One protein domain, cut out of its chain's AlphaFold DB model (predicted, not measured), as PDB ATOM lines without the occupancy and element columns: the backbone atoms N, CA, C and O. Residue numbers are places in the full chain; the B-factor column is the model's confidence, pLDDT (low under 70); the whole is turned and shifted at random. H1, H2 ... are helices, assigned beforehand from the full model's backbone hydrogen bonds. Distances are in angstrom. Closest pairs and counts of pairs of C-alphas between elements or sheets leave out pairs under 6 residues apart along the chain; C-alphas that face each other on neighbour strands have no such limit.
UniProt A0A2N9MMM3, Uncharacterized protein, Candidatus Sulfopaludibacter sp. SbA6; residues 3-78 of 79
ATOM      1  N   LEU A   3      43.110 -32.159  21.445       96.31
ATOM      2  CA  LEU A   3      44.194 -31.579  22.239       96.31
ATOM      3  C   LEU A   3      44.176 -32.082  23.692       96.31
ATOM      4  O   LEU A   3      45.204 -32.499  24.203       96.31
ATOM      5  N   LEU A   4      43.015 -32.118  24.359       97.75
ATOM      6  CA  LEU A   4      42.945 -32.571  25.760       97.75
ATOM      7  C   LEU A   4      43.271 -34.066  25.904       97.75
ATOM      8  O   LEU A   4      43.833 -34.468  26.918       97.75
ATOM      9  N   ALA A   5      42.995 -34.882  24.882       97.19
ATOM     10  CA  ALA A   5      43.302 -36.315  24.889       97.19
ATOM     11  C   ALA A   5      44.818 -36.599  24.911       97.19
ATOM     12  O   ALA A   5      45.246 -37.668  25.356       97.19
ATOM     13  N   GLY A   6      45.637 -35.648  24.449       97.00
ATOM     14  CA  GLY A   6      47.098 -35.704  24.553       97.00
ATOM     15  C   GLY A   6      47.635 -35.376  25.945       97.00
ATOM     16  O   GLY A   6      48.782 -35.687  26.245       97.00
ATOM     17  N   HIS A   7      46.809 -34.785  26.811       97.25
ATOM     18  CA  HIS A   7      47.230 -34.203  28.088       97.25
ATOM     19  C   HIS A   7      46.459 -34.769  29.282       97.25
ATOM     20  O   HIS A   7      46.295 -34.085  30.286       97.25
ATOM     21  N   VAL A   8      45.991 -36.021  29.209       96.25
ATOM     22  CA  VAL A   8      45.117 -36.628  30.236       96.25
ATOM     23  C   VAL A   8      45.683 -36.575  31.658       96.25
ATOM     24  O   VAL A   8      44.927 -36.394  32.608       96.25
ATOM     25  N   THR A   9      47.005 -36.646  31.816       96.00
ATOM     26  CA  THR A   9      47.681 -36.541  33.120       96.00
ATOM     27  C   THR A   9      47.606 -35.138  33.732       96.00
ATOM     28  O   THR A   9      47.769 -34.992  34.938       96.00
ATOM     29  N   LYS A  10      47.331 -34.109  32.922       96.75
ATOM     30  CA  LYS A  10      47.195 -32.705  33.332       96.75
ATOM     31  C   LYS A  10      45.737 -32.291  33.593       96.75
ATOM     32  O   LYS A  10      45.504 -31.170  34.027       96.75
ATOM     33  N   LEU A  11      44.750 -33.153  33.309       95.12
ATOM     34  CA  LEU A  11      43.321 -32.801  33.390       95.12
ATOM     35  C   LEU A  11      42.729 -32.915  34.799       95.12
ATOM     36  O   LEU A  11      41.630 -32.420  35.027       95.12
ATOM     37  N   GLY A  12      43.408 -33.600  35.723       92.38
ATOM     38  CA  GLY A  12      42.939 -33.782  37.104       92.38
ATOM     39  C   GLY A  12      41.649 -34.602  37.258       92.38
ATOM     40  O   GLY A  12      41.167 -34.754  38.375       92.38
ATOM     41  N   ARG A  13      41.092 -35.140  36.165       94.75
ATOM     42  CA  ARG A  13      39.893 -35.989  36.144       94.75
ATOM     43  C   ARG A  13      39.958 -37.021  35.006       94.75
ATOM     44  O   ARG A  13      40.707 -36.802  34.046       94.75
ATOM     45  N   PRO A  14      39.204 -38.134  35.081       96.19
ATOM     46  CA  PRO A  14      39.218 -39.176  34.057       96.19
ATOM     47  C   PRO A  14      38.888 -38.655  32.653       96.19
ATOM     48  O   PRO A  14      38.014 -37.809  32.460       96.19
ATOM     49  N   TRP A  15      39.563 -39.206  31.637       95.56
ATOM     50  CA  TRP A  15      39.338 -38.812  30.241       95.56
ATOM     51  C   TRP A  15      37.897 -39.061  29.774       95.56
ATOM     52  O   TRP A  15      37.347 -38.257  29.025       95.56
ATOM     53  N   SER A  16      37.270 -40.145  30.238       95.50
ATOM     54  CA  SER A  16      35.873 -40.472  29.935       95.50
ATOM     55  C   SER A  16      34.910 -39.358  30.351       95.50
ATOM     56  O   SER A  16      34.047 -38.980  29.565       95.50
ATOM     57  N   GLU A  17      35.101 -38.777  31.537       97.00
ATOM     58  CA  GLU A  17      34.285 -37.665  32.038       97.00
ATOM     59  C   GLU A  17      34.514 -36.388  31.226       97.00
ATOM     60  O   GLU A  17      33.562 -35.720  30.832       97.00
ATOM     61  N   VAL A  18      35.772 -36.071  30.898       96.69
ATOM     62  CA  VAL A  18      36.107 -34.923  30.032       96.69
ATOM     63  C   VAL A  18      35.451 -35.054  28.664       96.69
ATOM     64  O   VAL A  18      34.975 -34.065  28.113       96.69
ATOM     65  N   ARG A  19      35.443 -36.265  28.106       94.81
ATOM     66  CA  ARG A  19      34.877 -36.537  26.786       94.81
ATOM     67  C   ARG A  19      33.349 -36.478  26.777       94.81
ATOM     68  O   ARG A  19      32.788 -36.082  25.760       94.81
ATOM     69  N   ALA A  20      32.707 -36.879  27.871       95.50
ATOM     70  CA  ALA A  20      31.253 -36.851  28.015       95.50
ATOM     71  C   ALA A  20      30.696 -35.449  28.333       95.50
ATOM     72  O   ALA A  20      29.494 -35.228  28.214       95.50
ATOM     73  N   ASP A  21      31.552 -34.503  28.725       96.12
ATOM     74  CA  ASP A  21      31.158 -33.147  29.101       96.12
ATOM     75  C   ASP A  21      30.656 -32.333  27.890       96.12
ATOM     76  O   ASP A  21      31.405 -32.012  26.962       96.12
ATOM     77  N   THR A  22      29.377 -31.954  27.914       96.00
ATOM     78  CA  THR A  22      28.732 -31.152  26.860       96.00
ATOM     79  C   THR A  22      29.293 -29.736  26.754       96.00
ATOM     80  O   THR A  22      29.222 -29.123  25.690       96.00
ATOM     81  N   SER A  23      29.872 -29.225  27.838       96.19
ATOM     82  CA  SER A  23      30.445 -27.884  27.958       96.19
ATOM     83  C   SER A  23      31.967 -27.935  28.084       96.19
ATOM     84  O   SER A  23      32.579 -27.021  28.627       96.19
ATOM     85  N   VAL A  24      32.608 -28.986  27.548       95.88
ATOM     86  CA  VAL A  24      34.063 -29.225  27.645       95.88
ATOM     87  C   VAL A  24      34.923 -28.026  27.228       95.88
ATOM     88  O   VAL A  24      36.064 -27.892  27.678       95.88
ATOM     89  N   LYS A  25      34.414 -27.142  26.359       94.75
ATOM     90  CA  LYS A  25      35.130 -25.930  25.942       94.75
ATOM     91  C   LYS A  25      35.277 -24.945  27.100       94.75
ATOM     92  O   LYS A  25      36.362 -24.410  27.315       94.75
ATOM     93  N   GLU A  26      34.203 -24.723  27.837       96.88
ATOM     94  CA  GLU A  26      34.123 -23.772  28.937       96.88
ATOM     95  C   GLU A  26      34.631 -24.400  30.238       96.88
ATOM     96  O   GLU A  26      35.432 -23.791  30.942       96.88
ATOM     97  N   SER A  27      34.219 -25.636  30.534       96.19
ATOM     98  CA  SER A  27      34.499 -26.317  31.804       96.19
ATOM     99  C   SER A  27      35.916 -26.885  31.908       96.19
ATOM    100  O   SER A  27      36.431 -27.033  33.015       96.19
ATOM    101  N   VAL A  28      36.560 -27.210  30.778       96.88
ATOM    102  CA  VAL A  28      37.899 -27.832  30.764       96.88
ATOM    103  C   VAL A  28      38.873 -27.055  29.918       96.88
ATOM    104  O   VAL A  28      39.952 -26.707  30.387       96.88
ATOM    105  N   PHE A  29      38.532 -26.810  28.656       96.75
ATOM    106  CA  PHE A  29      39.517 -26.309  27.715       96.75
ATOM    107  C   PHE A  29      39.967 -24.891  28.041       96.75
ATOM    108  O   PHE A  29      41.165 -24.635  27.996       96.75
ATOM    109  N   ALA A  30      39.048 -23.980  28.363       95.94
ATOM    110  CA  ALA A  30      39.412 -22.614  28.719       95.94
ATOM    111  C   ALA A  30      40.324 -22.563  29.968       95.94
ATOM    112  O   ALA A  30      41.409 -21.983  29.855       95.94
ATOM    113  N   PRO A  31      39.994 -23.230  31.096       96.38
ATOM    114  CA  PRO A  31      40.911 -23.356  32.232       96.38
ATOM    115  C   PRO A  31      42.251 -24.003  31.863       96.38
ATOM    116  O   PRO A  31      43.309 -23.468  32.189       96.38
ATOM    117  N   PHE A  32      42.222 -25.112  31.118       97.44
ATOM    118  CA  PHE A  32      43.423 -25.827  30.689       97.44
ATOM    119  C   PHE A  32      44.348 -24.940  29.851       97.44
ATOM    120  O   PHE A  32      45.554 -24.894  30.080       97.44
ATOM    121  N   LEU A  33      43.788 -24.215  28.882       96.88
ATOM    122  CA  LEU A  33      44.539 -23.314  28.018       96.88
ATOM    123  C   LEU A  33      45.097 -22.127  28.803       96.88
ATOM    124  O   LEU A  33      46.220 -21.711  28.543       96.88
ATOM    125  N   SER A  34      44.349 -21.605  29.777       96.06
ATOM    126  CA  SER A  34      44.844 -20.547  30.659       96.06
ATOM    127  C   SER A  34      46.022 -21.009  31.519       96.06
ATOM    128  O   SER A  34      46.885 -20.197  31.838       96.06
ATOM    129  N   GLN A  35      46.048 -22.283  31.917       97.50
ATOM    130  CA  GLN A  35      47.075 -22.830  32.805       97.50
ATOM    131  C   GLN A  35      48.318 -23.326  32.056       97.50
ATOM    132  O   GLN A  35      49.435 -23.139  32.532       97.50
ATOM    133  N   PHE A  36      48.134 -23.981  30.908       97.38
ATOM    134  CA  PHE A  36      49.202 -24.684  30.188       97.38
ATOM    135  C   PHE A  36      49.506 -24.100  28.803       97.38
ATOM    136  O   PHE A  36      50.419 -24.576  28.131       97.38
ATOM    137  N   GLY A  37      48.733 -23.116  28.345       96.75
ATOM    138  CA  GLY A  37      48.987 -22.413  27.092       96.75
ATOM    139  C   GLY A  37      50.142 -21.413  27.181       96.75
ATOM    140  O   GLY A  37      50.724 -21.185  28.238       96.75
ATOM    141  N   ASP A  38      50.445 -20.779  26.049       96.81
ATOM    142  CA  ASP A  38      51.382 -19.653  25.981       96.81
ATOM    143  C   ASP A  38      50.616 -18.379  25.584       96.81
ATOM    144  O   ASP A  38      50.234 -18.237  24.415       96.81
ATOM    145  N   PRO A  39      50.391 -17.434  26.518       94.25
ATOM    146  CA  PRO A  39      49.633 -16.214  26.244       94.25
ATOM    147  C   PRO A  39      50.338 -15.275  25.255       94.25
ATOM    148  O   PRO A  39      49.702 -14.375  24.712       94.25
ATOM    149  N   ARG A  40      51.632 -15.479  24.979       95.31
ATOM    150  CA  ARG A  40      52.395 -14.674  24.010       95.31
ATOM    151  C   ARG A  40      52.206 -15.155  22.571       95.31
ATOM    152  O   ARG A  40      52.722 -14.533  21.646       95.31
ATOM    153  N   ARG A  41      51.500 -16.272  22.364       94.31
ATOM    154  CA  ARG A  41      51.247 -16.865  21.046       94.31
ATOM    155  C   ARG A  41      49.805 -16.655  20.616       94.31
ATOM    156  O   ARG A  41      48.881 -16.623  21.429       94.31
ATOM    157  N   ALA A  42      49.603 -16.607  19.302       89.81
ATOM    158  CA  ALA A  42      48.270 -16.590  18.721       89.81
ATOM    159  C   ALA A  42      47.424 -17.759  19.256       89.81
ATOM    160  O   ALA A  42      47.898 -18.888  19.404       89.81
ATOM    161  N   SER A  43      46.156 -17.478  19.553       91.69
ATOM    162  CA  SER A  43      45.215 -18.443  20.136       91.69
ATOM    163  C   SER A  43      45.669 -19.081  21.464       91.69
ATOM    164  O   SER A  43      45.165 -20.148  21.812       91.69
ATOM    165  N   GLY A  44      46.599 -18.467  22.205       94.56
ATOM    166  CA  GLY A  44      47.062 -18.952  23.512       94.56
ATOM    167  C   GLY A  44      47.986 -20.173  23.450       94.56
ATOM    168  O   GLY A  44      48.036 -20.949  24.397       94.56
ATOM    169  N   GLY A  45      48.677 -20.409  22.329       96.12
ATOM    170  CA  GLY A  45      49.629 -21.525  22.204       96.12
ATOM    171  C   GLY A  45      48.985 -22.891  21.937       96.12
ATOM    172  O   GLY A  45      49.612 -23.930  22.139       96.12
ATOM    173  N   ARG A  46      47.736 -22.915  21.450       95.81
ATOM    174  CA  ARG A  46      47.041 -24.152  21.035       95.81
ATOM    175  C   ARG A  46      47.834 -24.969  20.021       95.81
ATOM    176  O   ARG A  46      47.733 -26.191  20.018       95.81
ATOM    177  N   ASP A  47      48.596 -24.301  19.161       95.62
ATOM    178  CA  ASP A  47      49.442 -24.942  18.160       95.62
ATOM    179  C   ASP A  47      50.538 -25.800  18.807       95.62
ATOM    180  O   ASP A  47      50.767 -26.925  18.368       95.62
ATOM    181  N   LEU A  48      51.166 -25.312  19.882       96.25
ATOM    182  CA  LEU A  48      52.163 -26.064  20.645       96.25
ATOM    183  C   LEU A  48      51.529 -27.264  21.345       96.25
ATOM    184  O   LEU A  48      51.972 -28.393  21.155       96.25
ATOM    185  N   LEU A  49      50.428 -27.043  22.064       97.19
ATOM    186  CA  LEU A  49      49.714 -28.105  22.778       97.19
ATOM    187  C   LEU A  49      49.188 -29.200  21.835       97.19
ATOM    188  O   LEU A  49      49.156 -30.380  22.199       97.19
ATOM    189  N   MET A  50      48.793 -28.827  20.613       97.06
ATOM    190  CA  MET A  50      48.410 -29.786  19.580       97.06
ATOM    191  C   MET A  50      49.622 -30.548  19.036       97.06
ATOM    192  O   MET A  50      49.540 -31.761  18.877       97.06
ATOM    193  N   LYS A  51      50.760 -29.884  18.795       97.06
ATOM    194  CA  LYS A  51      52.004 -30.573  18.403       97.06
ATOM    195  C   LYS A  51      52.443 -31.589  19.456       97.06
ATOM    196  O   LYS A  51      52.777 -32.712  19.095       97.06
ATOM    197  N   GLU A  52      52.375 -31.233  20.736       96.88
ATOM    198  CA  GLU A  52      52.640 -32.154  21.850       96.88
ATOM    199  C   GLU A  52      51.691 -33.359  21.831       96.88
ATOM    200  O   GLU A  52      52.127 -34.495  21.992       96.88
ATOM    201  N   THR A  53      50.403 -33.125  21.565       97.75
ATOM    202  CA  THR A  53      49.407 -34.201  21.422       97.75
ATOM    203  C   THR A  53      49.767 -35.144  20.270       97.75
ATOM    204  O   THR A  53      49.720 -36.363  20.421       97.75
ATOM    205  N   LEU A  54      50.149 -34.588  19.119       97.12
ATOM    206  CA  LEU A  54      50.479 -35.350  17.914       97.12
ATOM    207  C   LEU A  54      51.826 -36.078  18.008       97.12
ATOM    208  O   LEU A  54      52.007 -37.083  17.327       97.12
ATOM    209  N   ALA A  55      52.745 -35.634  18.871       97.44
ATOM    210  CA  ALA A  55      53.992 -36.354  19.139       97.44
ATOM    211  C   ALA A  55      53.741 -37.765  19.704       97.44
ATOM    212  O   ALA A  55      54.544 -38.666  19.478       97.44
ATOM    213  N   ASN A  56      52.600 -37.979  20.372       96.00
ATOM    214  CA  ASN A  56      52.089 -39.302  20.729       96.00
ATOM    215  C   ASN A  56      50.785 -39.609  19.973       96.00
ATOM    216  O   ASN A  56      49.723 -39.814  20.566       96.00
ATOM    217  N   TYR A  57      50.868 -39.636  18.641       96.25
ATOM    218  CA  TYR A  57      49.711 -39.894  17.787       96.25
ATOM    219  C   TYR A  57      49.027 -41.233  18.102       96.25
ATOM    220  O   TYR A  57      47.803 -41.289  18.161       96.25
ATOM    221  N   GLN A  58      49.789 -42.293  18.392       95.94
ATOM    222  CA  GLN A  58      49.219 -43.596  18.749       95.94
ATOM    223  C   GLN A  58      48.347 -43.513  20.011       95.94
ATOM    224  O   GLN A  58      47.198 -43.954  20.004       95.94
ATOM    225  N   GLY A  59      48.842 -42.855  21.063       96.00
ATOM    226  CA  GLY A  59      48.067 -42.638  22.281       96.00
ATOM    227  C   GLY A  59      46.861 -41.712  22.087       96.00
ATOM    228  O   GLY A  59      45.933 -41.756  22.895       96.00
ATOM    229  N   LEU A  60      46.849 -40.856  21.059       96.81
ATOM    230  CA  LEU A  60      45.655 -40.099  20.673       96.81
ATOM    231  C   LEU A  60      44.599 -41.031  20.060       96.81
ATOM    232  O   LEU A  60      43.435 -40.955  20.449       96.81
ATOM    233  N   LEU A  61      44.994 -41.926  19.153       96.62
ATOM    234  CA  LEU A  61      44.081 -42.869  18.497       96.62
ATOM    235  C   LEU A  61      43.414 -43.835  19.483       96.62
ATOM    236  O   LEU A  61      42.219 -44.088  19.375       96.62
ATOM    237  N   GLU A  62      44.154 -44.312  20.484       95.75
ATOM    238  CA  GLU A  62      43.613 -45.172  21.548       95.75
ATOM    239  C   GLU A  62      42.511 -44.482  22.367       95.75
ATOM    240  O   GLU A  62      41.567 -45.118  22.832       95.75
ATOM    241  N   ARG A  63      42.604 -43.159  22.536       95.50
ATOM    242  CA  ARG A  63      41.643 -42.358  23.315       95.50
ATOM    243  C   ARG A  63      40.503 -41.789  22.476       95.50
ATOM    244  O   ARG A  63      39.460 -41.426  23.033       95.50
ATOM    245  N   CYS A  64      40.720 -41.688  21.168       95.75
ATOM    246  CA  CYS A  64      39.825 -41.113  20.171       95.75
ATOM    247  C   CYS A  64      39.642 -42.114  19.012       95.75
ATOM    248  O   CYS A  64      40.245 -41.930  17.952       95.75
ATOM    249  N   PRO A  65      38.821 -43.169  19.190       94.81
ATOM    250  CA  PRO A  65      38.591 -44.199  18.176       94.81
ATOM    251  C   PRO A  65      38.063 -43.627  16.856       94.81
ATOM    252  O   PRO A  65      38.431 -44.119  15.796       94.81
ATOM    253  N   GLU A  66      37.317 -42.520  16.891       95.62
ATOM    254  CA  GLU A  66      36.837 -41.832  15.690       95.62
ATOM    255  C   GLU A  66      37.982 -41.358  14.775       95.62
ATOM    256  O   GLU A  66      37.840 -41.313  13.553       95.62
ATOM    257  N   LEU A  67      39.146 -41.033  15.350       95.69
ATOM    258  CA  LEU A  67      40.343 -40.693  14.581       95.69
ATOM    259  C   LEU A  67      41.026 -41.932  14.009       95.69
ATOM    260  O   LEU A  67      41.592 -41.858  12.919       95.69
ATOM    261  N   ALA A  68      40.988 -43.055  14.727       96.00
ATOM    262  CA  ALA A  68      41.545 -44.316  14.249       96.00
ATOM    263  C   ALA A  68      40.743 -44.826  13.046       96.00
ATOM    264  O   ALA A  68      41.326 -45.188  12.026       96.00
ATOM    265  N   GLU A  69      39.415 -44.758  13.137       96.69
ATOM    266  CA  GLU A  69      38.494 -45.058  12.041       96.69
ATOM    267  C   GLU A  69      38.738 -44.145  10.835       96.69
ATOM    268  O   GLU A  69      38.864 -44.627   9.708       96.69
ATOM    269  N   LEU A  70      38.865 -42.831  11.061       95.69
ATOM    270  CA  LEU A  70      39.166 -41.880   9.991       95.69
ATOM    271  C   LEU A  70      40.504 -42.193   9.310       95.69
ATOM    272  O   LEU A  70      40.567 -42.216   8.081       95.69
ATOM    273  N   ARG A  71      41.559 -42.458  10.087       95.50
ATOM    274  CA  ARG A  71      42.878 -42.833   9.561       95.50
ATOM    275  C   ARG A  71      42.780 -44.078   8.685       95.50
ATOM    276  O   ARG A  71      43.302 -44.065   7.576       95.50
ATOM    277  N   ASN A  72      42.106 -45.124   9.164       95.75
ATOM    278  CA  ASN A  72      41.967 -46.376   8.421       95.75
ATOM    279  C   ASN A  72      41.270 -46.137   7.073       95.75
ATOM    280  O   ASN A  72      41.815 -46.512   6.041       95.75
ATOM    281  N   ARG A  73      40.158 -45.388   7.059       96.12
ATOM    282  CA  ARG A  73      39.446 -45.023   5.821       96.12
ATOM    283  C   ARG A  73      40.318 -44.251   4.831       96.12
ATOM    284  O   ARG A  73      40.243 -44.493   3.630       96.12
ATOM    285  N   VAL A  74      41.122 -43.302   5.314       95.19
ATOM    286  CA  VAL A  74      42.017 -42.512   4.452       95.19
ATOM    287  C   VAL A  74      43.117 -43.398   3.863       95.19
ATOM    288  O   VAL A  74      43.369 -43.327   2.662       95.19
ATOM    289  N   CYS A  75      43.729 -44.268   4.667       91.94
ATOM    290  CA  CYS A  75      44.744 -45.210   4.194       91.94
ATOM    291  C   CYS A  75      44.183 -46.205   3.169       91.94
ATOM    292  O   CYS A  75      44.831 -46.454   2.158       91.94
ATOM    293  N   GLU A  76      42.972 -46.717   3.388       88.19
ATOM    294  CA  GLU A  76      42.274 -47.605   2.449       88.19
ATOM    295  C   GLU A  76      41.891 -46.902   1.140       88.19
ATOM    296  O   GLU A  76      41.896 -47.532   0.094       88.19
ATOM    297  N   SER A  77      41.610 -45.594   1.168       72.12
ATOM    298  CA  SER A  77      41.263 -44.810  -0.033       72.12
ATOM    299  C   SER A  77      42.478 -44.392  -0.875       72.12
ATOM    300  O   SER A  77      42.313 -43.728  -1.896       72.12
ATOM    301  N   THR A  78      43.694 -44.704  -0.418       63.28
ATOM    302  CA  THR A  78      44.956 -44.362  -1.102       63.28
ATOM    303  C   THR A  78      45.600 -45.596  -1.767       63.28
ATOM    304  O   THR A  78      46.727 -45.514  -2.255       63.28
TER     305      THR A  78
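Overview. This is residues 3 to 78 of the 79 residues of an uncharacterized protein of Candidatus Sulfopaludibacter sp. SbA6 (UniProt A0A2N9MMM3). The helices follow a horseshoe-like course, with H3 as its base, H2 across one end of H3, H4 across the other and H1 beyond H2, while part of residues 3 to 14, with no named element, lies in the middle; residues 72 to 78, of which 72 to 76 belong to H5, stick out. The printed part has 76 residues, with five named helices, H1 to H5 in order along the chain, and no named strand: all helix. The whole is only just compact, close to loose: radius of gyration of the C-alphas 13.7 A, spans 40, 28 and 19 A.

Along the chain. H3, residues 42 to 55, is 20.6 A long, from C-alpha 42 at (48.270, -16.590, 18.721). H2 is residues 24 to 36, H1 15 to 20, H4 57 to 63. H5, 65 to 76, ends at (42.274, -47.605, 2.449).

Arrangement. H3 touches H2 with residues 44 to 46 alone, about perpendicular at 89 degrees; the closest C-alphas, Leu 33 and Gly 44, are 6.8 A apart. H3 and H4 are close but not clearly touching; their closest C-alphas, Thr 53 and Leu 60, are 7.0 A apart. H1 and H2 are likewise close; their closest C-alphas, Val 18 and Val 24, are 6.5 A apart. H4 and H5 only just touch, with 3 pairs of C-alphas within 8 A, and only at the corner; the closest C-alphas, Leu 61 and Ala 68, are 5.2 A apart. Every O i to N i+4 pair is within hydrogen-bond range in H1 and H5, 6 of 9 in H2, 7 of 10 in H3, 2 of 3 in H4.

Size, cuts and confidence. The farthest C-alphas, Arg 40 and Glu 76, are 40.6 A apart. The printed part has no cut; the four links between helices are tight. Residue 78 alone has pLDDT under 70.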